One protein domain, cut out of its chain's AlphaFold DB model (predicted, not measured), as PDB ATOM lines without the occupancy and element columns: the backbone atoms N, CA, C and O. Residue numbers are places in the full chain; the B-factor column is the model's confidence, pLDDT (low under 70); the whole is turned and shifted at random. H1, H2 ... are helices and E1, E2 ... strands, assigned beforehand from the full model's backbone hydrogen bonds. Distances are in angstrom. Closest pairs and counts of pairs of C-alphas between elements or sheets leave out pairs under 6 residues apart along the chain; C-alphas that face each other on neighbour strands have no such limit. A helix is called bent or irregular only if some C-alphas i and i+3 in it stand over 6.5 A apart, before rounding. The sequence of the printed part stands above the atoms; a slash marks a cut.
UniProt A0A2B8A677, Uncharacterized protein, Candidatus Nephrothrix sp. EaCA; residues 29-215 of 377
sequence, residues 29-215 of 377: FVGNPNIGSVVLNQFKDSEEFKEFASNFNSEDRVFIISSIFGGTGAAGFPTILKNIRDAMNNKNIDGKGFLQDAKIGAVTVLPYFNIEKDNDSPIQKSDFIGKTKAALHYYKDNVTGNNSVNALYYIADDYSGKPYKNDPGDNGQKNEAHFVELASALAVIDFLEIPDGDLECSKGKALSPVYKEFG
ATOM      1  N   PHE A  29     150.708 136.916 152.158       51.19
ATOM      2  CA  PHE A  29     150.765 138.385 152.203       51.19
ATOM      3  C   PHE A  29     152.220 138.879 152.273       51.19
ATOM      4  O   PHE A  29     152.800 139.049 153.350       51.19
ATOM      5  N   VAL A  30     152.841 139.059 151.108       48.66
ATOM      6  CA  VAL A  30     154.257 139.386 150.986       48.66
ATOM      7  C   VAL A  30     154.479 140.807 151.500       48.66
ATOM      8  O   VAL A  30     154.058 141.788 150.898       48.66
ATOM      9  N   GLY A  31     155.164 140.927 152.638       41.44
ATOM     10  CA  GLY A  31     155.860 142.159 153.021       41.44
ATOM     11  C   GLY A  31     155.022 143.325 153.558       41.44
ATOM     12  O   GLY A  31     155.616 144.352 153.874       41.44
ATOM     13  N   ASN A  32     153.700 143.205 153.735       42.06
ATOM     14  CA  ASN A  32     152.886 144.305 154.272       42.06
ATOM     15  C   ASN A  32     151.958 143.864 155.430       42.06
ATOM     16  O   ASN A  32     150.861 143.352 155.188       42.06
ATOM     17  N   PRO A  33     152.363 144.097 156.697       40.41
ATOM     18  CA  PRO A  33     151.583 143.752 157.892       40.41
ATOM     19  C   PRO A  33     150.172 144.357 157.916       40.41
ATOM     20  O   PRO A  33     149.256 143.772 158.495       40.41
ATOM     21  N   ASN A  34     149.976 145.506 157.256       44.16
ATOM     22  CA  ASN A  34     148.690 146.195 157.235       44.16
ATOM     23  C   ASN A  34     147.649 145.435 156.394       44.16
ATOM     24  O   ASN A  34     146.486 145.398 156.788       44.16
ATOM     25  N   ILE A  35     148.054 144.758 155.309       48.84
ATOM     26  CA  ILE A  35     147.151 143.971 154.441       48.84
ATOM     27  C   ILE A  35     146.584 142.772 155.197       48.84
ATOM     28  O   ILE A  35     145.371 142.566 155.210       48.84
ATOM     29  N   GLY A  36     147.455 142.024 155.884       49.12
ATOM     30  CA  GLY A  36     147.043 140.872 156.680       49.12
ATOM     31  C   GLY A  36     145.993 141.266 157.717       49.12
ATOM     32  O   GLY A  36     144.950 140.633 157.806       49.12
ATOM     33  N   SER A  37     146.202 142.371 158.440       50.34
ATOM     34  CA  SER A  37     145.252 142.834 159.462       50.34
ATOM     35  C   SER A  37     143.871 143.229 158.912       50.34
ATOM     36  O   SER A  37     142.871 143.079 159.611       50.34
ATOM     37  N   VAL A  38     143.786 143.716 157.668       53.31
ATOM     38  CA  VAL A  38     142.523 144.141 157.039       53.31
ATOM     39  C   VAL A  38     141.720 142.930 156.574       53.31
ATOM     40  O   VAL A  38     140.545 142.821 156.917       53.31
ATOM     41  N   VAL A  39     142.363 141.988 155.884       54.31
ATOM     42  CA  VAL A  39     141.723 140.749 155.410       54.31
ATOM     43  C   VAL A  39     141.352 139.840 156.588       54.31
ATOM     44  O   VAL A  39     140.253 139.297 156.647       54.31
ATOM     45  N   LEU A  40     142.205 139.746 157.610       59.22
ATOM     46  CA  LEU A  40     141.916 138.956 158.813       59.22
ATOM     47  C   LEU A  40     140.823 139.579 159.695       59.22
ATOM     48  O   LEU A  40     140.152 138.865 160.434       59.22
ATOM     49  N   ASN A  41     140.595 140.893 159.621       62.22
ATOM     50  CA  ASN A  41     139.444 141.509 160.287       62.22
ATOM     51  C   ASN A  41     138.121 141.234 159.556       62.22
ATOM     52  O   ASN A  41     137.077 141.307 160.200       62.22
ATOM     53  N   GLN A  42     138.152 140.906 158.258       65.88
ATOM     54  CA  GLN A  42     136.976 140.459 157.498       65.88
ATOM     55  C   GLN A  42     136.618 138.993 157.789       65.88
ATOM     56  O   GLN A  42     135.468 138.608 157.614       65.88
ATOM     57  N   PHE A  43     137.560 138.194 158.310       70.50
ATOM     58  CA  PHE A  43     137.319 136.802 158.712       70.50
ATOM     59  C   PHE A  43     136.127 136.655 159.668       70.50
ATOM     60  O   PHE A  43     135.340 135.729 159.534       70.50
ATOM     61  N   LYS A  44     135.936 137.598 160.600       69.50
ATOM     62  CA  LYS A  44     134.802 137.564 161.543       69.50
ATOM     63  C   LYS A  44     133.427 137.671 160.865       69.50
ATOM     64  O   LYS A  44     132.414 137.424 161.511       69.50
ATOM     65  N   ASP A  45     133.400 138.139 159.620       73.88
ATOM     66  CA  ASP A  45     132.194 138.339 158.822       73.88
ATOM     67  C   ASP A  45     132.043 137.246 157.744       73.88
ATOM     68  O   ASP A  45     131.046 137.253 157.016       73.88
ATOM     69  N   SER A  46     132.992 136.301 157.664       81.06
ATOM     70  CA  SER A  46     132.962 135.178 156.725       81.06
ATOM     71  C   SER A  46     131.892 134.152 157.109       81.06
ATOM     72  O   SER A  46     131.512 134.031 158.278       81.06
ATOM     73  N   GLU A  47     131.386 133.410 156.122       82.75
ATOM     74  CA  GLU A  47     130.394 132.357 156.369       82.75
ATOM     75  C   GLU A  47     130.984 131.220 157.207       82.75
ATOM     76  O   GLU A  47     130.323 130.717 158.109       82.75
ATOM     77  N   GLU A  48     132.263 130.894 157.010       84.12
ATOM     78  CA  GLU A  48     132.967 129.866 157.777       84.12
ATOM     79  C   GLU A  48     133.040 130.222 159.266       84.12
ATOM     80  O   GLU A  48     132.843 129.360 160.122       84.12
ATOM     81  N   PHE A  49     133.293 131.495 159.606       82.62
ATOM     82  CA  PHE A  49     133.315 131.918 161.006       82.62
ATOM     83  C   PHE A  49     131.917 131.923 161.630       82.62
ATOM     84  O   PHE A  49     131.768 131.561 162.798       82.62
ATOM     85  N   LYS A  50     130.884 132.294 160.861       83.31
ATOM     86  CA  LYS A  50     129.489 132.214 161.320       83.31
ATOM     87  C   LYS A  50     129.072 130.770 161.576       83.31
ATOM     88  O   LYS A  50     128.485 130.501 162.619       83.31
ATOM     89  N   GLU A  51     129.413 129.852 160.674       85.94
ATOM     90  CA  GLU A  51     129.117 128.426 160.817       85.94
ATOM     91  C   GLU A  51     129.870 127.815 162.005       85.94
ATOM     92  O   GLU A  51     129.273 127.109 162.823       85.94
ATOM     93  N   PHE A  52     131.159 128.139 162.156       87.75
ATOM     94  CA  PHE A  52     131.941 127.776 163.337       87.75
ATOM     95  C   PHE A  52     131.244 128.244 164.617       87.75
ATOM     96  O   PHE A  52     131.019 127.451 165.529       87.75
ATOM     97  N   ALA A  53     130.851 129.516 164.667       85.75
ATOM     98  CA  ALA A  53     130.231 130.099 165.841       85.75
ATOM     99  C   ALA A  53     128.858 129.498 166.166       85.75
ATOM    100  O   ALA A  53     128.567 129.253 167.335       85.75
ATOM    101  N   SER A  54     128.035 129.210 165.151       84.25
ATOM    102  CA  SER A  54     126.707 128.620 165.346       84.25
ATOM    103  C   SER A  54     126.747 127.186 165.873       84.25
ATOM    104  O   SER A  54     125.787 126.747 166.501       84.25
ATOM    105  N   ASN A  55     127.839 126.461 165.617       87.88
ATOM    106  CA  ASN A  55     128.004 125.068 166.030       87.88
ATOM    107  C   ASN A  55     128.838 124.909 167.314       87.88
ATOM    108  O   ASN A  55     128.983 123.785 167.794       87.88
ATOM    109  N   PHE A  56     129.380 125.999 167.867       89.62
ATOM    110  CA  PHE A  56     130.255 125.967 169.039       89.62
ATOM    111  C   PHE A  56     129.470 125.852 170.355       89.62
ATOM    112  O   PHE A  56     128.552 126.629 170.624       89.62
ATOM    113  N   ASN A  57     129.881 124.921 171.215       89.56
ATOM    114  CA  ASN A  57     129.249 124.602 172.498       89.56
ATOM    115  C   ASN A  57     130.178 124.898 173.690       89.56
ATOM    116  O   ASN A  57     131.380 125.086 173.534       89.56
ATOM    117  N   SER A  58     129.635 124.899 174.914       85.94
ATOM    118  CA  SER A  58     130.401 125.203 176.141       85.94
ATOM    119  C   SER A  58     131.566 124.246 176.418       85.94
ATOM    120  O   SER A  58     132.560 124.637 177.033       85.94
ATOM    121  N   GLU A  59     131.449 122.994 175.972       88.50
ATOM    122  CA  GLU A  59     132.474 121.965 176.181       88.50
ATOM    123  C   GLU A  59     133.540 121.942 175.084       88.50
ATOM    124  O   GLU A  59     134.574 121.292 175.250       88.50
ATOM    125  N   ASP A  60     133.324 122.679 173.995       93.38
ATOM    126  CA  ASP A  60     134.258 122.717 172.883       93.38
ATOM    127  C   ASP A  60     135.523 123.505 173.254       93.38
ATOM    128  O   ASP A  60     135.531 124.425 174.082       93.38
ATOM    129  N   ARG A  61     136.637 123.129 172.624       96.44
ATOM    130  CA  ARG A  61     137.929 123.802 172.778       96.44
ATOM    131  C   ARG A  61     138.430 124.275 171.425       96.44
ATOM    132  O   ARG A  61     138.269 123.586 170.421       96.44
ATOM    133  N   VAL A  62     139.095 125.425 171.410       96.38
ATOM    134  CA  VAL A  62     139.742 125.973 170.213       96.38
ATOM    135  C   VAL A  62     141.248 125.817 170.354       96.38
ATOM    136  O   VAL A  62     141.810 126.148 171.398       96.38
ATOM    137  N   PHE A  63     141.915 125.352 169.300       97.94
ATOM    138  CA  PHE A  63     143.371 125.339 169.240       97.94
ATOM    139  C   PHE A  63     143.867 126.051 167.984       97.94
ATOM    140  O   PHE A  63     143.537 125.649 166.870       97.94
ATOM    141  N   ILE A  64     144.652 127.114 168.154       96.62
ATOM    142  CA  ILE A  64     145.169 127.918 167.041       96.62
ATOM    143  C   ILE A  64     146.604 127.497 166.721       96.62
ATOM    144  O   ILE A  64     147.484 127.541 167.579       96.62
ATOM    145  N   ILE A  65     146.859 127.116 165.470       95.94
ATOM    146  CA  ILE A  65     148.190 126.720 164.993       95.94
ATOM    147  C   ILE A  65     148.760 127.854 164.144       95.94
ATOM    148  O   ILE A  65     148.131 128.299 163.187       95.94
ATOM    149  N   SER A  66     149.949 128.340 164.504       92.44
ATOM    150  CA  SER A  66     150.582 129.474 163.830       92.44
ATOM    151  C   SER A  66     152.105 129.353 163.779       92.44
ATOM    152  O   SER A  66     152.723 128.666 164.592       92.44
ATOM    153  N   SER A  67     152.722 130.082 162.853       89.44
ATOM    154  CA  SER A  67     154.152 130.395 162.881       89.44
ATOM    155  C   SER A  67     154.347 131.893 163.106       89.44
ATOM    156  O   SER A  67     153.596 132.715 162.581       89.44
ATOM    157  N   ILE A  68     155.360 132.261 163.893       85.62
ATOM    158  CA  ILE A  68     155.585 133.658 164.307       85.62
ATOM    159  C   ILE A  68     156.542 134.428 163.389       85.62
ATOM    160  O   ILE A  68     156.701 135.642 163.500       85.62
ATOM    161  N   PHE A  69     157.208 133.716 162.483       80.06
ATOM    162  CA  PHE A  69     158.252 134.263 161.618       80.06
ATOM    163  C   PHE A  69     157.784 134.558 160.188       80.06
ATOM    164  O   PHE A  69     158.475 135.266 159.452       80.06
ATOM    165  N   GLY A  70     156.600 134.062 159.812       74.25
ATOM    166  CA  GLY A  70     155.873 134.465 158.607       74.25
ATOM    167  C   GLY A  70     154.877 135.595 158.893       74.25
ATOM    168  O   GLY A  70     154.415 135.753 160.020       74.25
ATOM    169  N   GLY A  71     154.514 136.380 157.872       69.25
ATOM    170  CA  GLY A  71     153.586 137.512 158.028       69.25
ATOM    171  C   GLY A  71     152.155 137.088 158.383       69.25
ATOM    172  O   GLY A  71     151.561 137.632 159.312       69.25
ATOM    173  N   THR A  72     151.624 136.083 157.681       76.56
ATOM    174  CA  THR A  72     150.241 135.610 157.856       76.56
ATOM    175  C   THR A  72     150.005 135.005 159.235       76.56
ATOM    176  O   THR A  72     149.059 135.392 159.908       76.56
ATOM    177  N   GLY A  73     150.871 134.090 159.685       79.94
ATOM    178  CA  GLY A  73     150.726 133.449 160.996       79.94
ATOM    179  C   GLY A  73     150.869 134.447 162.147       79.94
ATOM    180  O   GLY A  73     150.011 134.492 163.031       79.94
ATOM    181  N   ALA A  74     151.888 135.313 162.076       80.00
ATOM    182  CA  ALA A  74     152.179 136.300 163.111       80.00
ATOM    183  C   ALA A  74     151.018 137.285 163.336       80.00
ATOM    184  O   ALA A  74     150.671 137.560 164.483       80.00
ATOM    185  N   ALA A  75     150.393 137.789 162.264       78.56
ATOM    186  CA  ALA A  75     149.243 138.693 162.357       78.56
ATOM    187  C   ALA A  75     147.896 137.959 162.528       78.56
ATOM    188  O   ALA A  75     146.981 138.472 163.174       78.56
ATOM    189  N   GLY A  76     147.777 136.754 161.966       83.06
ATOM    190  CA  GLY A  76     146.578 135.913 161.965       83.06
ATOM    191  C   GLY A  76     146.150 135.482 163.347       83.06
ATOM    192  O   GLY A  76     145.022 135.755 163.747       83.06
ATOM    193  N   PHE A  77     147.061 134.862 164.096       90.12
ATOM    194  CA  PHE A  77     146.758 134.329 165.420       90.12
ATOM    195  C   PHE A  77     146.102 135.360 166.362       90.12
ATOM    196  O   PHE A  77     144.976 135.105 166.799       90.12
ATOM    197  N   PRO A  78     146.706 136.528 166.660       89.50
ATOM    198  CA  PRO A  78     146.086 137.483 167.577       89.50
ATOM    199  C   PRO A  78     144.766 138.041 167.036       89.50
ATOM    200  O   PRO A  78     143.871 138.349 167.819       89.50
ATOM    201  N   THR A  79     144.614 138.148 165.711       86.25
ATOM    202  CA  THR A  79     143.378 138.646 165.093       86.25
ATOM    203  C   THR A  79     142.237 137.641 165.242       86.25
ATOM    204  O   THR A  79     141.149 138.013 165.676       86.25
ATOM    205  N   ILE A  80     142.489 136.359 164.957       88.44
ATOM    206  CA  ILE A  80     141.520 135.272 165.159       88.44
ATOM    207  C   ILE A  80     141.130 135.188 166.636       88.44
ATOM    208  O   ILE A  80     139.943 135.171 166.956       88.44
ATOM    209  N   LEU A  81     142.119 135.209 167.536       92.75
ATOM    210  CA  LEU A  81     141.887 135.184 168.978       92.75
ATOM    211  C   LEU A  81     140.985 136.339 169.421       92.75
ATOM    212  O   LEU A  81     139.992 136.124 170.113       92.75
ATOM    213  N   LYS A  82     141.299 137.559 168.977       89.94
ATOM    214  CA  LYS A  82     140.497 138.745 169.265       89.94
ATOM    215  C   LYS A  82     139.066 138.597 168.751       89.94
ATOM    216  O   LYS A  82     138.139 138.866 169.502       89.94
ATOM    217  N   ASN A  83     138.873 138.134 167.516       86.75
ATOM    218  CA  ASN A  83     137.542 137.960 166.930       86.75
ATOM    219  C   ASN A  83     136.686 136.942 167.701       86.75
ATOM    220  O   ASN A  83     135.489 137.168 167.868       86.75
ATOM    221  N   ILE A  84     137.290 135.864 168.216       90.38
ATOM    222  CA  ILE A  84     136.598 134.892 169.079       90.38
ATOM    223  C   ILE A  84     136.203 135.544 170.412       90.38
ATOM    224  O   ILE A  84     135.042 135.472 170.814       90.38
ATOM    225  N   ARG A  85     137.132 136.248 171.074       90.81
ATOM    226  CA  ARG A  85     136.855 136.940 172.350       90.81
ATOM    227  C   ARG A  85     135.822 138.067 172.208       90.81
ATOM    228  O   ARG A  85     135.028 138.290 173.124       90.81
ATOM    229  N   ASP A  86     135.795 138.732 171.054       86.00
ATOM    230  CA  ASP A  86     134.874 139.820 170.713       86.00
ATOM    231  C   ASP A  86     133.549 139.332 170.089       86.00
ATOM    232  O   ASP A  86     132.718 140.164 169.715       86.00
ATOM    233  N   ALA A  87     133.293 138.019 169.996       81.44
ATOM    234  CA  ALA A  87     132.108 137.463 169.328       81.44
ATOM    235  C   ALA A  87     130.774 138.019 169.871       81.44
ATOM    236  O   ALA A  87     129.837 138.250 169.105       81.44
ATOM    237  N   MET A  88     130.709 138.344 171.168       75.81
ATOM    238  CA  MET A  88     129.559 139.014 171.802       75.81
ATOM    239  C   MET A  88     129.201 140.368 171.175       75.81
ATOM    240  O   MET A  88     128.031 140.755 171.166       75.81
ATOM    241  N   ASN A  89     130.185 141.072 170.619       74.88
ATOM    242  CA  ASN A  89     130.004 142.373 169.982       74.88
ATOM    243  C   ASN A  89     129.652 142.259 168.489       74.88
ATOM    244  O   ASN A  89     129.279 143.264 167.878       74.88
ATOM    245  N   ASN A  90     129.732 141.064 167.892       72.94
ATOM    246  CA  ASN A  90     129.297 140.852 166.517       72.94
ATOM    247  C   ASN A  90     127.774 140.648 166.478       72.94
ATOM    248  O   ASN A  90     127.219 139.745 167.106       72.94
ATOM    249  N   LYS A  91     127.056 141.516 165.759       70.75
ATOM    250  CA  LYS A  91     125.594 141.428 165.638       70.75
ATOM    251  C   LYS A  91     125.141 140.283 164.729       70.75
ATOM    252  O   LYS A  91     124.006 139.854 164.888       70.75
ATOM    253  N   ASN A  92     126.026 139.773 163.874       70.62
ATOM    254  CA  ASN A  92     125.715 138.849 162.781       70.62
ATOM    255  C   ASN A  92     126.015 137.370 163.101       70.62
ATOM    256  O   ASN A  92     126.110 136.568 162.178       70.62
ATOM    257  N   ILE A  93     126.227 137.023 164.373       69.69
ATOM    258  CA  ILE A  93     126.642 135.682 164.810       69.69
ATOM    259  C   ILE A  93     125.678 135.166 165.881       69.69
ATOM    260  O   ILE A  93     125.423 135.876 166.844       69.69
ATOM    261  N   ASP A  94     125.174 133.942 165.763       62.66
ATOM    262  CA  ASP A  94     124.404 133.276 166.824       62.66
ATOM    263  C   ASP A  94     125.342 132.477 167.762       62.66
ATOM    264  O   ASP A  94     126.492 132.230 167.420       62.66
ATOM    265  N   GLY A  95     124.921 132.122 168.987       59.56
ATOM    266  CA  GLY A  95     125.774 131.349 169.926       59.56
ATOM    267  C   GLY A  95     126.835 132.155 170.707       59.56
ATOM    268  O   GLY A  95     127.711 131.597 171.365       59.56
ATOM    269  N   LYS A  96     126.728 133.489 170.694       65.75
ATOM    270  CA  LYS A  96     127.737 134.459 171.176       65.75
ATOM    271  C   LYS A  96     128.304 134.231 172.588       65.75
ATOM    272  O   LYS A  96     129.458 134.580 172.838       65.75
ATOM    273  N   GLY A  97     127.498 133.695 173.508       64.12
ATOM    274  CA  GLY A  97     127.850 133.593 174.929       64.12
ATOM    275  C   GLY A  97     129.008 132.638 175.214       64.12
ATOM    276  O   GLY A  97     129.812 132.914 176.099       64.12
ATOM    277  N   PHE A  98     129.126 131.550 174.445       79.06
ATOM    278  CA  PHE A  98     130.142 130.520 174.690       79.06
ATOM    279  C   PHE A  98     131.506 130.872 174.095       79.06
ATOM    280  O   PHE A  98     132.533 130.494 174.650       79.06
ATOM    281  N   LEU A  99     131.537 131.637 173.000       87.19
ATOM    282  CA  LEU A  99     132.786 131.985 172.319       87.19
ATOM    283  C   LEU A  99     133.649 132.971 173.103       87.19
ATOM    284  O   LEU A  99     134.871 132.828 173.129       87.19
ATOM    285  N   GLN A 100     133.027 133.952 173.765       90.38
ATOM    286  CA  GLN A 100     133.776 134.934 174.545       90.38
ATOM    287  C   GLN A 100     134.639 134.240 175.604       90.38
ATOM    288  O   GLN A 100     135.828 134.536 175.699       90.38
ATOM    289  N   ASP A 101     134.077 133.275 176.329       92.62
ATOM    290  CA  ASP A 101     134.754 132.540 177.401       92.62
ATOM    291  C   ASP A 101     135.225 131.138 176.969       92.62
ATOM    292  O   ASP A 101     135.482 130.277 177.806       92.62
ATOM    293  N   ALA A 102     135.407 130.917 175.661       94.69
ATOM    294  CA  ALA A 102     135.907 129.653 175.130       94.69
ATOM    295  C   ALA A 102     137.285 129.281 175.703       94.69
ATOM    296  O   ALA A 102     138.131 130.142 175.975       94.69
ATOM    297  N   LYS A 103     137.533 127.974 175.818       97.00
ATOM    298  CA  LYS A 103     138.826 127.392 176.194       97.00
ATOM    299  C   LYS A 103     139.741 127.424 174.963       97.00
ATOM    300  O   LYS A 103     139.527 126.660 174.022       97.00
ATOM    301  N   ILE A 104     140.739 128.309 174.946       97.88
ATOM    302  CA  ILE A 104     141.597 128.540 173.772       97.88
ATOM    303  C   ILE A 104     143.060 128.218 174.075       97.88
ATOM    304  O   ILE A 104     143.704 128.883 174.888       97.88
ATOM    305  N   GLY A 105     143.595 127.231 173.366       98.44
ATOM    306  CA  GLY A 105     145.020 126.943 173.280       98.44
ATOM    307  C   GLY A 105     145.603 127.467 171.970       98.44
ATOM    308  O   GLY A 105     144.887 127.672 170.989       98.44
ATOM    309  N   ALA A 106     146.911 127.683 171.925       98.31
ATOM    310  CA  ALA A 106     147.595 128.027 170.691       98.31
ATOM    311  C   ALA A 106     149.046 127.558 170.695       98.31
ATOM    312  O   ALA A 106     149.711 127.602 171.724       98.31
ATOM    313  N   VAL A 107     149.565 127.179 169.532       98.19
ATOM    314  CA  VAL A 107     151.001 126.989 169.310       98.19
ATOM    315  C   VAL A 107     151.509 128.064 168.361       98.19
ATOM    316  O   VAL A 107     150.876 128.382 167.348       98.19
ATOM    317  N   THR A 108     152.661 128.632 168.696       95.19
ATOM    318  CA  THR A 108     153.382 129.535 167.812       95.19
ATOM    319  C   THR A 108     154.799 129.026 167.605       95.19
ATOM    320  O   THR A 108     155.598 128.899 168.536       95.19
ATOM    321  N   VAL A 109     155.081 128.657 166.360       94.12
ATOM    322  CA  VAL A 109     156.348 128.042 165.983       94.12
ATOM    323  C   VAL A 109     157.343 129.129 165.592       94.12
ATOM    324  O   VAL A 109     157.050 129.966 164.731       94.12
ATOM    325  N   LEU A 110     158.511 129.122 166.232       90.56
ATOM    326  CA  LEU A 110     159.656 129.984 165.940       90.56
ATOM    327  C   LEU A 110     160.407 129.491 164.692       90.56
ATOM    328  O   LEU A 110     160.201 128.356 164.276       90.56
ATOM    329  N   PRO A 111     161.260 130.316 164.057       87.81
ATOM    330  CA  PRO A 111     161.993 129.888 162.868       87.81
ATOM    331  C   PRO A 111     162.778 128.592 163.115       87.81
ATOM    332  O   PRO A 111     163.638 128.569 163.988       87.81
ATOM    333  N   TYR A 112     162.507 127.548 162.327       87.31
ATOM    334  CA  TYR A 112     163.168 126.234 162.436       87.31
ATOM    335  C   TYR A 112     163.768 125.735 161.111       87.31
ATOM    336  O   TYR A 112     164.577 124.812 161.088       87.31
ATOM    337  N   PHE A 113     163.424 126.368 159.989       85.50
ATOM    338  CA  PHE A 113     164.047 126.121 158.690       85.50
ATOM    339  C   PHE A 113     164.649 127.403 158.123       85.50
ATOM    340  O   PHE A 113     164.478 128.500 158.664       85.50
ATOM    341  N   ASN A 114     165.384 127.261 157.025       81.06
ATOM    342  CA  ASN A 114     165.998 128.384 156.341       81.06
ATOM    343  C   ASN A 114     165.551 128.440 154.877       81.06
ATOM    344  O   ASN A 114     165.096 127.444 154.324       81.06
ATOM    345  N   ILE A 115     165.723 129.593 154.243       81.19
ATOM    346  CA  ILE A 115     165.532 129.764 152.803       81.19
ATOM    347  C   ILE A 115     166.874 130.022 152.125       81.19
ATOM    348  O   ILE A 115     167.801 130.573 152.732       81.19
ATOM    349  N   GLU A 116     167.001 129.582 150.879       82.31
ATOM    350  CA  GLU A 116     168.135 129.913 150.026       82.31
ATOM    351  C   GLU A 116     168.223 131.429 149.840       82.31
ATOM    352  O   GLU A 116     167.212 132.134 149.798       82.31
ATOM    353  N   LYS A 117     169.452 131.949 149.775       74.19
ATOM    354  CA  LYS A 117     169.650 133.376 149.553       74.19
ATOM    355  C   LYS A 117     169.320 133.689 148.100       74.19
ATOM    356  O   LYS A 117     170.024 133.239 147.202       74.19
ATOM    357  N   ASP A 118     168.320 134.528 147.917       75.12
ATOM    358  CA  ASP A 118     167.934 135.081 146.632       75.12
ATOM    359  C   ASP A 118     167.774 136.597 146.801       75.12
ATOM    360  O   ASP A 118     167.016 137.057 147.655       75.12
ATOM    361  N   ASN A 119     168.563 137.372 146.050       69.44
ATOM    362  CA  ASN A 119     168.576 138.833 146.162       69.44
ATOM    363  C   ASN A 119     167.306 139.464 145.580       69.44
ATOM    364  O   ASN A 119     166.957 140.572 145.982       69.44
ATOM    365  N   ASP A 120     166.626 138.760 144.674       70.50
ATOM    366  CA  ASP A 120     165.379 139.215 144.060       70.50
ATOM    367  C   ASP A 120     164.163 138.803 144.902       70.50
ATOM    368  O   ASP A 120     163.023 139.176 144.616       70.50
ATOM    369  N   SER A 121     164.397 138.058 145.986       67.19
ATOM    370  CA  SER A 121     163.343 137.599 146.865       67.19
ATOM    371  C   SER A 121     162.973 138.630 147.940       67.19
ATOM    372  O   SER A 121     163.837 139.082 148.700       67.19
ATOM    373  N   PRO A 122     161.675 138.948 148.110       64.44
ATOM    374  CA  PRO A 122     161.208 139.856 149.160       64.44
ATOM    375  C   PRO A 122     161.256 139.234 150.566       64.44
ATOM    376  O   PRO A 122     160.948 139.905 151.553       64.44
ATOM    377  N   ILE A 123     161.599 137.947 150.682       68.25
ATOM    378  CA  ILE A 123     161.694 137.232 151.954       68.25
ATOM    379  C   ILE A 123     163.159 136.883 152.189       68.25
ATOM    380  O   ILE A 123     163.750 136.115 151.436       68.25
ATOM    381  N   GLN A 124     163.737 137.423 153.264       67.62
ATOM    382  CA  GLN A 124     165.113 137.136 153.660       67.62
ATOM    383  C   GLN A 124     165.181 136.481 155.038       67.62
ATOM    384  O   GLN A 124     164.403 136.793 155.943       67.62
ATOM    385  N   LYS A 125     166.185 135.620 155.233       70.19
ATOM    386  CA  LYS A 125     166.461 134.966 156.523       70.19
ATOM    387  C   LYS A 125     166.640 135.964 157.669       70.19
ATOM    388  O   LYS A 125     166.158 135.724 158.774       70.19
ATOM    389  N   SER A 126     167.355 137.066 157.427       69.25
ATOM    390  CA  SER A 126     167.606 138.113 158.432       69.25
ATOM    391  C   SER A 126     166.312 138.673 159.017       69.25
ATOM    392  O   SER A 126     166.270 139.032 160.195       69.25
ATOM    393  N   ASP A 127     165.242 138.676 158.225       72.62
ATOM    394  CA  ASP A 127     163.957 139.213 158.639       72.62
ATOM    395  C   ASP A 127     163.213 138.265 159.571       72.62
ATOM    396  O   ASP A 127     162.412 138.738 160.367       72.62
ATOM    397  N   PHE A 128     163.459 136.951 159.519       78.94
ATOM    398  CA  PHE A 128     162.737 135.986 160.355       78.94
ATOM    399  C   PHE A 128     162.927 136.281 161.840       78.94
ATOM    400  O   PHE A 128     161.951 136.340 162.588       78.94
ATOM    401  N   ILE A 129     164.164 136.541 162.269       81.38
ATOM    402  CA  ILE A 129     164.464 136.859 163.671       81.38
ATOM    403  C   ILE A 129     163.888 138.224 164.059       81.38
ATOM    404  O   ILE A 129     163.294 138.355 165.131       81.38
ATOM    405  N   GLY A 130     164.029 139.236 163.198       79.44
ATOM    406  CA  GLY A 130     163.473 140.570 163.443       79.44
ATOM    407  C   GLY A 130     161.945 140.553 163.569       79.44
ATOM    408  O   GLY A 130     161.401 141.052 164.555       79.44
ATOM    409  N   LYS A 131     161.264 139.902 162.618       80.06
ATOM    410  CA  LYS A 131     159.806 139.705 162.600       80.06
ATOM    411  C   LYS A 131     159.337 138.923 163.821       80.06
ATOM    412  O   LYS A 131     158.404 139.361 164.484       80.06
ATOM    413  N   THR A 132     160.039 137.846 164.176       85.38
ATOM    414  CA  THR A 132     159.742 137.060 165.384       85.38
ATOM    415  C   THR A 132     159.804 137.925 166.640       85.38
ATOM    416  O   THR A 132     158.867 137.918 167.431       85.38
ATOM    417  N   LYS A 133     160.866 138.726 166.822       84.56
ATOM    418  CA  LYS A 133     160.993 139.628 167.982       84.56
ATOM    419  C   LYS A 133     159.862 140.656 168.043       84.56
ATOM    420  O   LYS A 133     159.297 140.871 169.113       84.56
ATOM    421  N   ALA A 134     159.522 141.270 166.911       79.25
ATOM    422  CA  ALA A 134     158.433 142.242 166.835       79.25
ATOM    423  C   ALA A 134     157.068 141.604 167.150       79.25
ATOM    424  O   ALA A 134     156.293 142.153 167.932       79.25
ATOM    425  N   ALA A 135     156.794 140.422 166.599       83.62
ATOM    426  CA  ALA A 135     155.560 139.685 166.850       83.62
ATOM    427  C   ALA A 135     155.457 139.208 168.307       83.62
ATOM    428  O   ALA A 135     154.408 139.377 168.920       83.62
ATOM    429  N   LEU A 136     156.544 138.708 168.907       88.69
ATOM    430  CA  LEU A 136     156.580 138.352 170.331       88.69
ATOM    431  C   LEU A 136     156.305 139.561 171.230       88.69
ATOM    432  O   LEU A 136     155.561 139.440 172.201       88.69
ATOM    433  N   HIS A 137     156.856 140.731 170.895       83.69
ATOM    434  CA  HIS A 137     156.534 141.968 171.607       83.69
ATOM    435  C   HIS A 137     155.042 142.304 171.489       83.69
ATOM    436  O   HIS A 137     154.406 142.645 172.479       83.69
ATOM    437  N   TYR A 138     154.455 142.170 170.299       84.81
ATOM    438  CA  TYR A 138     153.020 142.375 170.121       84.81
ATOM    439  C   TYR A 138     152.186 141.356 170.918       84.81
ATOM    440  O   TYR A 138     151.210 141.739 171.563       84.81
ATOM    441  N   TYR A 139     152.576 140.076 170.925       91.25
ATOM    442  CA  TYR A 139     151.884 139.006 171.658       91.25
ATOM    443  C   TYR A 139     151.954 139.228 173.160       91.25
ATOM    444  O   TYR A 139     150.964 139.001 173.851       91.25
ATOM    445  N   LYS A 140     153.085 139.734 173.659       91.19
ATOM    446  CA  LYS A 140     153.232 140.112 175.061       91.19
ATOM    447  C   LYS A 140     152.121 141.059 175.504       91.19
ATOM    448  O   LYS A 140     151.571 140.850 176.573       91.19
ATOM    449  N   ASP A 141     151.760 142.046 174.694       86.50
ATOM    450  CA  ASP A 141     150.770 143.052 175.095       86.50
ATOM    451  C   ASP A 141     149.329 142.646 174.730       86.50
ATOM    452  O   ASP A 141     148.381 142.998 175.432       86.50
ATOM    453  N   ASN A 142     149.148 141.885 173.642       86.50
ATOM    454  CA  ASN A 142     147.834 141.639 173.028       86.50
ATOM    455  C   ASN A 142     147.337 140.189 173.123       86.50
ATOM    456  O   ASN A 142     146.188 139.932 172.763       86.50
ATOM    457  N   VAL A 143     148.167 139.255 173.591       93.69
ATOM    458  CA  VAL A 143     147.828 137.827 173.717       93.69
ATOM    459  C   VAL A 143     148.082 137.330 175.139       93.69
ATOM    460  O   VAL A 143     147.159 136.912 175.836       93.69
ATOM    461  N   THR A 144     149.336 137.376 175.593       94.62
ATOM    462  CA  THR A 144     149.716 136.814 176.894       94.62
ATOM    463  C   THR A 144     149.498 137.813 178.024       94.62
ATOM    464  O   THR A 144     148.824 137.492 178.990       94.62
ATOM    465  N   GLY A 145     149.965 139.055 177.899       92.38
ATOM    466  CA  GLY A 145     149.858 140.069 178.958       92.38
ATOM    467  C   GLY A 145     148.451 140.615 179.194       92.38
ATOM    468  O   GLY A 145     148.228 141.304 180.187       92.38
ATOM    469  N   ASN A 146     147.491 140.299 178.320       92.88
ATOM    470  CA  ASN A 146     146.072 140.589 178.532       92.88
ATOM    471  C   ASN A 146     145.239 139.344 178.899       92.88
ATOM    472  O   ASN A 146     144.018 139.463 179.026       92.88
ATOM    473  N   ASN A 147     145.891 138.189 179.084       96.69
ATOM    474  CA  ASN A 147     145.297 136.891 179.407       96.69
ATOM    475  C   ASN A 147     144.209 136.435 178.419       96.69
ATOM    476  O   ASN A 147     143.252 135.781 178.816       96.69
ATOM    477  N   SER A 148     144.306 136.778 177.134       95.25
ATOM    478  CA  SER A 148     143.266 136.400 176.162       95.25
ATOM    479  C   SER A 148     143.338 134.931 175.720       95.25
ATOM    480  O   SER A 148     142.361 134.412 175.183       95.25
ATOM    481  N   VAL A 149     144.446 134.229 175.975       97.81
ATOM    482  CA  VAL A 149     144.646 132.802 175.657       97.81
ATOM    483  C   VAL A 149     144.842 131.975 176.932       97.81
ATOM    484  O   VAL A 149     145.484 132.444 177.870       97.81
ATOM    485  N   ASN A 150     144.310 130.749 176.973       98.44
ATOM    486  CA  ASN A 150     144.443 129.855 178.128       98.44
ATOM    487  C   ASN A 150     145.786 129.131 178.153       98.44
ATOM    488  O   ASN A 150     146.404 129.019 179.204       98.44
ATOM    489  N   ALA A 151     146.247 128.643 177.002       98.50
ATOM    490  CA  ALA A 151     147.535 127.973 176.885       98.50
ATOM    491  C   ALA A 151     148.263 128.435 175.622       98.50
ATOM    492  O   ALA A 151     147.698 128.349 174.534       98.50
ATOM    493  N   LEU A 152     149.508 128.897 175.742       98.44
ATOM    494  CA  LEU A 152     150.345 129.223 174.583       98.44
ATOM    495  C   LEU A 152     151.649 128.431 174.617       98.44
ATOM    496  O   LEU A 152     152.405 128.494 175.585       98.44
ATOM    497  N   TYR A 153     151.900 127.699 173.537       98.38
ATOM    498  CA  TYR A 153     153.080 126.868 173.351       98.38
ATOM    499  C   TYR A 153     154.053 127.574 172.412       98.38
ATOM    500  O   TYR A 153     153.721 127.854 171.257       98.38
ATOM    501  N   TYR A 154     155.255 127.848 172.906       96.69
ATOM    502  CA  TYR A 154     156.365 128.351 172.111       96.69
ATOM    503  C   TYR A 154     157.266 127.179 171.757       96.69
ATOM    504  O   TYR A 154     157.879 126.570 172.632       96.69
ATOM    505  N   ILE A 155     157.330 126.846 170.471       95.50
ATOM    506  CA  ILE A 155     158.150 125.731 170.001       95.50
ATOM    507  C   ILE A 155     159.179 126.276 169.037       95.50
ATOM    508  O   ILE A 155     158.859 126.993 168.089       95.50
ATOM    509  N   ALA A 156     160.430 125.960 169.330       87.69
ATOM    510  CA  ALA A 156     161.589 126.470 168.637       87.69
ATOM    511  C   ALA A 156     162.648 125.381 168.540       87.69
ATOM    512  O   ALA A 156     162.624 124.401 169.282       87.69
ATOM    513  N   ASP A 157     163.589 125.612 167.643       86.50
ATOM    514  CA  ASP A 157     164.789 124.814 167.494       86.50
ATOM    515  C   ASP A 157     165.925 125.777 167.156       86.50
ATOM    516  O   ASP A 157     165.750 126.689 166.342       86.50
ATOM    517  N   ASP A 158     167.064 125.643 167.826       76.94
ATOM    518  CA  ASP A 158     168.236 126.484 167.588       76.94
ATOM    519  C   ASP A 158     169.023 126.029 166.347       76.94
ATOM    520  O   ASP A 158     169.872 126.764 165.823       76.94
ATOM    521  N   TYR A 159     168.698 124.852 165.803       67.31
ATOM    522  CA  TYR A 159     169.273 124.370 164.562       67.31
ATOM    523  C   TYR A 159     168.710 125.145 163.379       67.31
ATOM    524  O   TYR A 159     167.554 125.016 162.989       67.31
ATOM    525  N   SER A 160     169.586 125.894 162.705       64.69
ATOM    526  CA  SER A 160     169.266 126.408 161.379       64.69
ATOM    527  C   SER A 160     169.069 125.219 160.431       64.69
ATOM    528  O   SER A 160     170.057 124.580 160.037       64.69
ATOM    529  N   GLY A 161     167.810 124.910 160.118       67.00
ATOM    530  CA  GLY A 161     167.426 123.818 159.231       67.00
ATOM    531  C   GLY A 161     167.979 123.958 157.810       67.00
ATOM    532  O   GLY A 161     168.680 124.918 157.464       67.00
ATOM    533  N   LYS A 162     167.665 122.964 156.977       71.88
ATOM    534  CA  LYS A 162     168.023 122.932 155.554       71.88
ATOM    535  C   LYS A 162     167.525 124.214 154.859       71.88
ATOM    536  O   LYS A 162     166.404 124.643 155.137       71.88
ATOM    537  N   PRO A 163     168.344 124.871 154.017       79.88
ATOM    538  CA  PRO A 163     167.861 125.967 153.194       79.88
ATOM    539  C   PRO A 163     166.961 125.400 152.095       79.88
ATOM    540  O   PRO A 163     167.383 124.529 151.337       79.88
ATOM    541  N   TYR A 164     165.727 125.881 152.030       83.81
ATOM    542  CA  TYR A 164     164.783 125.554 150.970       83.81
ATOM    543  C   TYR A 164     164.749 126.675 149.938       83.81
ATOM    544  O   TYR A 164     164.879 127.853 150.281       83.81
ATOM    545  N   LYS A 165     164.533 126.329 148.669       81.31
ATOM    546  CA  LYS A 165     164.198 127.330 147.659       81.31
ATOM    547  C   LYS A 165     162.944 128.074 148.116       81.31
ATOM    548  O   LYS A 165     161.978 127.430 148.526       81.31
ATOM    549  N   ASN A 166     162.983 129.403 148.068       75.44
ATOM    550  CA  ASN A 166     161.827 130.203 148.438       75.44
ATOM    551  C   ASN A 166     160.721 130.046 147.387       75.44
ATOM    552  O   ASN A 166     160.962 130.253 146.195       75.44
ATOM    553  N   ASP A 167     159.520 129.715 147.843       73.00
ATOM    554  CA  ASP A 167     158.289 129.791 147.072       73.00
ATOM    555  C   ASP A 167     157.262 130.620 147.872       73.00
ATOM    556  O   ASP A 167     156.836 130.189 148.949       73.00
ATOM    557  N   PRO A 168     156.846 131.809 147.388       63.78
ATOM    558  CA  PRO A 168     155.889 132.668 148.090       63.78
ATOM    559  C   PRO A 168     154.446 132.120 148.106       63.78
ATOM    560  O   PRO A 168     153.564 132.770 148.676       63.78
ATOM    561  N   GLY A 169     154.193 130.949 147.507       60.44
ATOM    562  CA  GLY A 169     152.897 130.264 147.513       60.44
ATOM    563  C   GLY A 169     152.367 129.865 146.133       60.44
ATOM    564  O   GLY A 169     151.227 129.427 146.043       60.44
ATOM    565  N   ASP A 170     153.154 129.992 145.061       60.03
ATOM    566  CA  ASP A 170     152.679 129.749 143.691       60.03
ATOM    567  C   ASP A 170     152.568 128.245 143.382       60.03
ATOM    568  O   ASP A 170     151.516 127.776 142.953       60.03
ATOM    569  N   ASN A 171     153.607 127.458 143.705       63.12
ATOM    570  CA  ASN A 171     153.573 125.985 143.616       63.12
ATOM    571  C   ASN A 171     153.531 125.291 144.989       63.12
ATOM    572  O   ASN A 171     153.578 124.054 145.073       63.12
ATOM    573  N   GLY A 172     153.419 126.092 146.052       64.38
ATOM    574  CA  GLY A 172     153.446 125.671 147.445       64.38
ATOM    575  C   GLY A 172     154.864 125.358 147.923       64.38
ATOM    576  O   GLY A 172     155.582 124.558 147.326       64.38
ATOM    577  N   GLN A 173     155.263 125.954 149.047       72.88
ATOM    578  CA  GLN A 173     156.500 125.594 149.734       72.88
ATOM    579  C   GLN A 173     156.397 124.139 150.234       72.88
ATOM    580  O   GLN A 173     155.688 123.853 151.196       72.88
ATOM    581  N   LYS A 174     157.093 123.209 149.569       81.94
ATOM    582  CA  LYS A 174     157.106 121.768 149.890       81.94
ATOM    583  C   LYS A 174     158.342 121.413 150.706       81.94
ATOM    584  O   LYS A 174     159.290 120.817 150.194       81.94
ATOM    585  N   ASN A 175     158.357 121.862 151.955       87.44
ATOM    586  CA  ASN A 175     159.427 121.513 152.883       87.44
ATOM    587  C   ASN A 175     159.273 120.060 153.343       87.44
ATOM    588  O   ASN A 175     158.161 119.547 153.420       87.44
ATOM    589  N   GLU A 176     160.398 119.419 153.649       90.81
ATOM    590  CA  GLU A 176     160.394 118.101 154.293       90.81
ATOM    591  C   GLU A 176     159.847 118.249 155.720       90.81
ATOM    592  O   GLU A 176     160.189 119.220 156.403       90.81
ATOM    593  N   ALA A 177     159.043 117.286 156.178       92.81
ATOM    594  CA  ALA A 177     158.505 117.267 157.538       92.81
ATOM    595  C   ALA A 177     159.613 117.396 158.595       92.81
ATOM    596  O   ALA A 177     160.643 116.731 158.483       92.81
ATOM    597  N   HIS A 178     159.404 118.214 159.633       91.88
ATOM    598  CA  HIS A 178     160.424 118.528 160.645       91.88
ATOM    599  C   HIS A 178     160.010 118.122 162.068       91.88
ATOM    600  O   HIS A 178     158.838 118.189 162.441       91.88
ATOM    601  N   PHE A 179     160.978 117.781 162.930       93.25
ATOM    602  CA  PHE A 179     160.708 117.400 164.325       93.25
ATOM    603  C   PHE A 179     159.893 118.450 165.103       93.25
ATOM    604  O   PHE A 179     158.983 118.110 165.857       93.25
ATOM    605  N   VAL A 180     160.166 119.730 164.857       93.69
ATOM    606  CA  VAL A 180     159.414 120.873 165.407       93.69
ATOM    607  C   VAL A 180     157.910 120.788 165.128       93.69
ATOM    608  O   VAL A 180     157.103 121.172 165.975       93.69
ATOM    609  N   GLU A 181     157.507 120.262 163.975       94.19
ATOM    610  CA  GLU A 181     156.097 120.099 163.620       94.19
ATOM    611  C   GLU A 181     155.456 118.965 164.431       94.19
ATOM    612  O   GLU A 181     154.340 119.122 164.924       94.19
ATOM    613  N   LEU A 182     156.182 117.865 164.672       95.44
ATOM    614  CA  LEU A 182     155.740 116.802 165.585       95.44
ATOM    615  C   LEU A 182     155.618 117.317 167.026       95.44
ATOM    616  O   LEU A 182     154.613 117.057 167.685       95.44
ATOM    617  N   ALA A 183     156.603 118.081 167.507       95.69
ATOM    618  CA  ALA A 183     156.536 118.731 168.814       95.69
ATOM    619  C   ALA A 183     155.330 119.688 168.906       95.69
ATOM    620  O   ALA A 183     154.649 119.743 169.928       95.69
ATOM    621  N   SER A 184     155.005 120.381 167.812       96.75
ATOM    622  CA  SER A 184     153.823 121.246 167.713       96.75
ATOM    623  C   SER A 184     152.510 120.477 167.719       96.75
ATOM    624  O   SER A 184     151.561 120.904 168.373       96.75
ATOM    625  N   ALA A 185     152.450 119.310 167.082       96.62
ATOM    626  CA  ALA A 185     151.288 118.432 167.175       96.62
ATOM    627  C   ALA A 185     151.075 117.912 168.610       96.62
ATOM    628  O   ALA A 185     149.937 117.799 169.067       96.62
ATOM    629  N   LEU A 186     152.153 117.659 169.361       96.75
ATOM    630  CA  LEU A 186     152.068 117.254 170.768       96.75
ATOM    631  C   LEU A 186     151.471 118.334 171.678       96.75
ATOM    632  O   LEU A 186     150.834 117.985 172.672       96.75
ATOM    633  N   ALA A 187     151.603 119.617 171.330       97.94
ATOM    634  CA  ALA A 187     150.961 120.706 172.065       97.94
ATOM    635  C   ALA A 187     149.425 120.621 172.027       97.94
ATOM    636  O   ALA A 187     148.766 120.977 173.004       97.94
ATOM    637  N   VAL A 188     148.849 120.099 170.936       97.38
ATOM    638  CA  VAL A 188     147.401 119.856 170.835       97.38
ATOM    639  C   VAL A 188     146.978 118.799 171.853       97.38
ATOM    640  O   VAL A 188     146.005 118.992 172.577       97.38
ATOM    641  N   ILE A 189     147.730 117.699 171.943       95.81
ATOM    642  CA  ILE A 189     147.450 116.606 172.884       95.81
ATOM    643  C   ILE A 189     147.593 117.091 174.326       95.81
ATOM    644  O   ILE A 189     146.704 116.858 175.138       95.81
ATOM    645  N   ASP A 190     148.674 117.811 174.634       97.12
ATOM    646  CA  ASP A 190     148.880 118.396 175.959       97.12
ATOM    647  C   ASP A 190     147.742 119.351 176.342       97.12
ATOM    648  O   ASP A 190     147.225 119.266 177.450       97.12
ATOM    649  N   PHE A 191     147.277 120.193 175.413       98.19
ATOM    650  CA  PHE A 191     146.151 121.096 175.648       98.19
ATOM    651  C   PHE A 191     144.821 120.371 175.877       98.19
ATOM    652  O   PHE A 191     144.052 120.779 176.745       98.19
ATOM    653  N   LEU A 192     144.540 119.305 175.123       96.75
ATOM    654  CA  LEU A 192     143.332 118.494 175.307       96.75
ATOM    655  C   LEU A 192     143.311 117.773 176.663       96.75
ATOM    656  O   LEU A 192     142.238 117.522 177.200       96.75
ATOM    657  N   GLU A 193     144.476 117.480 177.237       95.81
ATOM    658  CA  GLU A 193     144.600 116.843 178.552       95.81
ATOM    659  C   GLU A 193     144.472 117.820 179.731       95.81
ATOM    660  O   GLU A 193     144.290 117.374 180.864       95.81
ATOM    661  N   ILE A 194     144.538 119.137 179.500       97.31
ATOM    662  CA  ILE A 194     144.345 120.122 180.573       97.31
ATOM    663  C   ILE A 194     142.896 120.016 181.090       97.31
ATOM    664  O   ILE A 194     141.968 120.059 180.275       97.31
ATOM    665  N   PRO A 195     142.663 119.883 182.408       97.12
ATOM    666  CA  PRO A 195     141.318 119.880 182.981       97.12
ATOM    667  C   PRO A 195     140.543 121.162 182.658       97.12
ATOM    668  O   PRO A 195     141.111 122.249 182.617       97.12
ATOM    669  N   ASP A 196     139.224 121.061 182.481       95.62
ATOM    670  CA  ASP A 196     138.400 122.223 182.115       95.62
ATOM    671  C   ASP A 196     138.450 123.361 183.145       95.62
ATOM    672  O   ASP A 196     138.452 124.525 182.750       95.62
ATOM    673  N   GLY A 197     138.560 123.034 184.438       95.50
ATOM    674  CA  GLY A 197     138.694 124.024 185.516       95.50
ATOM    675  C   GLY A 197     139.973 124.866 185.424       95.50
ATOM    676  O   GLY A 197     139.991 126.018 185.845       95.50
ATOM    677  N   ASP A 198     141.029 124.335 184.799       97.00
ATOM    678  CA  ASP A 198     142.281 125.067 184.575       97.00
ATOM    679  C   ASP A 198     142.221 125.935 183.300       97.00
ATOM    680  O   ASP A 198     143.110 126.749 183.044       97.00
ATOM    681  N   LEU A 199     141.164 125.786 182.491       97.31
ATOM    682  CA  LEU A 199     140.925 126.532 181.250       97.31
ATOM    683  C   LEU A 199     139.777 127.544 181.379       97.31
ATOM    684  O   LEU A 199     139.278 128.053 180.371       97.31
ATOM    685  N   GLU A 200     139.363 127.865 182.603       95.69
ATOM    686  CA  GLU A 200     138.286 128.819 182.844       95.69
ATOM    687  C   GLU A 200     138.619 130.221 182.316       95.69
ATOM    688  O   GLU A 200     139.742 130.732 182.440       95.69
ATOM    689  N   CYS A 201     137.599 130.856 181.740       94.81
ATOM    690  CA  CYS A 201     137.639 132.238 181.287       94.81
ATOM    691  C   CYS A 201     136.521 133.050 181.940       94.81
ATOM    692  O   CYS A 201     135.451 132.533 182.249       94.81
ATOM    693  N   SER A 202     136.764 134.346 182.116       93.12
ATOM    694  CA  SER A 202     135.737 135.310 182.492       93.12
ATOM    695  C   SER A 202     135.878 136.580 181.668       93.12
ATOM    696  O   SER A 202     136.936 137.218 181.669       93.12
ATOM    697  N   LYS A 203     134.794 136.977 180.990       91.25
ATOM    698  CA  LYS A 203     134.738 138.194 180.160       91.25
ATOM    699  C   LYS A 203     135.871 138.244 179.127       91.25
ATOM    700  O   LYS A 203     136.495 139.289 178.925       91.25
ATOM    701  N   GLY A 204     136.155 137.108 178.500       91.12
ATOM    702  CA  GLY A 204     137.170 136.969 177.463       91.12
ATOM    703  C   GLY A 204     138.608 136.871 177.959       91.12
ATOM    704  O   GLY A 204     139.531 137.027 177.159       91.12
ATOM    705  N   LYS A 205     138.813 136.628 179.258       95.56
ATOM    706  CA  LYS A 205     140.142 136.486 179.860       95.56
ATOM    707  C   LYS A 205     140.281 135.156 180.582       95.56
ATOM    708  O   LYS A 205     139.470 134.850 181.449       95.56
ATOM    709  N   ALA A 206     141.339 134.419 180.269       97.19
ATOM    710  CA  ALA A 206     141.754 133.237 181.003       97.19
ATOM    711  C   ALA A 206     142.097 133.604 182.455       97.19
ATOM    712  O   ALA A 206     142.815 134.579 182.708       97.19
ATOM    713  N   LEU A 207     141.591 132.816 183.404       97.56
ATOM    714  CA  LEU A 207     141.836 133.036 184.832       97.56
ATOM    715  C   LEU A 207     143.249 132.601 185.245       97.56
ATOM    716  O   LEU A 207     143.898 133.297 186.025       97.56
ATOM    717  N   SER A 208     143.737 131.503 184.662       96.56
ATOM    718  CA  SER A 208     145.034 130.889 184.972       96.56
ATOM    719  C   SER A 208     145.788 130.515 183.688       96.56
ATOM    720  O   SER A 208     145.926 129.332 183.381       96.56
ATOM    721  N   PRO A 209     146.242 131.492 182.879       97.62
ATOM    722  CA  PRO A 209     146.917 131.184 181.626       97.62
ATOM    723  C   PRO A 209     148.258 130.479 181.866       97.62
ATOM    724  O   PRO A 209     149.015 130.842 182.770       97.62
ATOM    725  N   VAL A 210     148.581 129.506 181.015       97.94
ATOM    726  CA  VAL A 210     149.853 128.772 181.041       97.94
ATOM    727  C   VAL A 210     150.642 128.991 179.757       97.94
ATOM    728  O   VAL A 210     150.097 128.999 178.652       97.94
ATOM    729  N   TYR A 211     151.955 129.141 179.892       97.31
ATOM    730  CA  TYR A 211     152.867 129.313 178.766       97.31
ATOM    731  C   TYR A 211     153.912 128.209 178.820       97.31
ATOM    732  O   TYR A 211     154.549 128.020 179.856       97.31
ATOM    733  N   LYS A 212     154.031 127.441 177.739       97.44
ATOM    734  CA  LYS A 212     154.789 126.189 177.719       97.44
ATOM    735  C   LYS A 212     155.800 126.176 176.580       97.44
ATOM    736  O   LYS A 212     155.591 126.782 175.532       97.44
ATOM    737  N   GLU A 213     156.872 125.434 176.793       95.62
ATOM    738  CA  GLU A 213     157.866 125.063 175.791       95.62
ATOM    739  C   GLU A 213     157.974 123.536 175.738       95.62
ATOM    740  O   GLU A 213     157.479 122.839 176.628       95.62
ATOM    741  N   PHE A 214     158.591 123.006 174.683       94.88
ATOM    742  CA  PHE A 214     158.802 121.569 174.538       94.88
ATOM    743  C   PHE A 214     160.275 121.220 174.760       94.88
ATOM    744  O   PHE A 214     161.142 121.684 174.023       94.88
ATOM    745  N   GLY A 215     160.541 120.385 175.766       92.81
ATOM    746  CA  GLY A 215     161.879 119.903 176.103       92.81
ATOM    747  C   GLY A 215     162.068 118.422 175.777       92.81
ATOM    748  O   GLY A 215     161.141 117.618 175.898       92.81
TER     749      GLY A 215
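Overview. This is residues 29 to 215 of the 377 residues of an uncharacterized protein of Candidatus Nephrothrix sp. EaCA (UniProt A0A2B8A677). A parallel sheet of four strands lies between helices, with H3 and H5 packed over one face and H6 along the other. H1 packs on H3 farther from the sheet, H2 follows it near one end, and two long loops, residues 110 to 124 and 156 to 178, reach beyond the end of the sheet where E2 and E3 end. The printed part has 187 residues with seven named helices and four named strands, in the order H1 H2 E1 H3 H4 E2 H5 E3 H6 H7 E4; the sheet's order is E1 E2 E3 E4 and the class is mixed. It is compact, with a radius of gyration of the C-alphas of 17.2 A, and spans 50 by 36 by 28 A.

Along the chain. The strands are E1, residues 61 to 67, 20.1 A; E2, 103 to 109, 20.3 A; E3, 151 to 155; and E4, 210 to 213, which ends at C-alpha 213 (157.866, 125.063, 175.791). The helices are H1, residues 33 to 45, 20.2 A, from C-alpha 33 (151.583, 143.752, 157.892); H2, 47 to 55; H3, 71 to 85, 22.0 A; H4, 96 to 100; H5, 125 to 144, 26.4 A; H6, 179 to 193, 21.5 A; and H7, 196 to 199. H5 has a kink of 38 degrees near residue 138 and is only just irregular, C-alphas 141 and 144 being 6.6 A apart.

Arrangement. E1 and E2 are parallel at 16 degrees, with N 64 and O 105 2.9 A apart, within hydrogen-bond range; so are N 106 and O 151 of E2 and E3, 2.8 A, and N 154 and O 212 of E3 and E4, 2.9 A. Three layers, helices on both faces of the sheet, hold H3 and H5 on one face and H6 on the other. Strand-helix-strand units, parallel neighbours with helices between, are E1, H3 H4, E2 and E2, H5, E3, with right-handed crossovers, and E3, H6 H7, E4, left-handed. H3 is over E1 at a height of 9.0 A; H6 is over E2 and E3 at 8.5 A. H7 is over none. H3 touches H5 with residues 74 to 78 alone, Ala 74 and Ala 135 having the closest C-alphas, 6.1 A. H1 touches H3 at a shallow tilt of 34.6 degrees, only just short of steep; the closest C-alphas are those of Lys 44 and Asn 83, 6.1 A. H3 also touches H4, with residues 84 to 85 alone, the C-alphas of Arg 85 and Gln 100 being closest at 4.3 A. H2 is close to but not clearly touching H1, the closest C-alphas being those of Phe 43 and Phe 49, 6.7 A. Every O i to N i+4 pair is within hydrogen-bond range in H2, against 7 of 9 in H1, 10 of 11 in H3, 12 of 16 in H5, 9 of 11 in H6 and 0 of 1 in H4, where 0 of 2 O i to N i+3 pairs are; H7 is too short for such a pair.

Size, cuts and confidence. The farthest C-alphas, of Asp 120 and Gly 197, are 51.6 A apart, and the printed part has no cut. The links E2 to H5 and E3 to H6 are long. The mean pLDDT of the printed part is 83.1; 35 residues are under 70, among them 29 to 42 and 168 to 172.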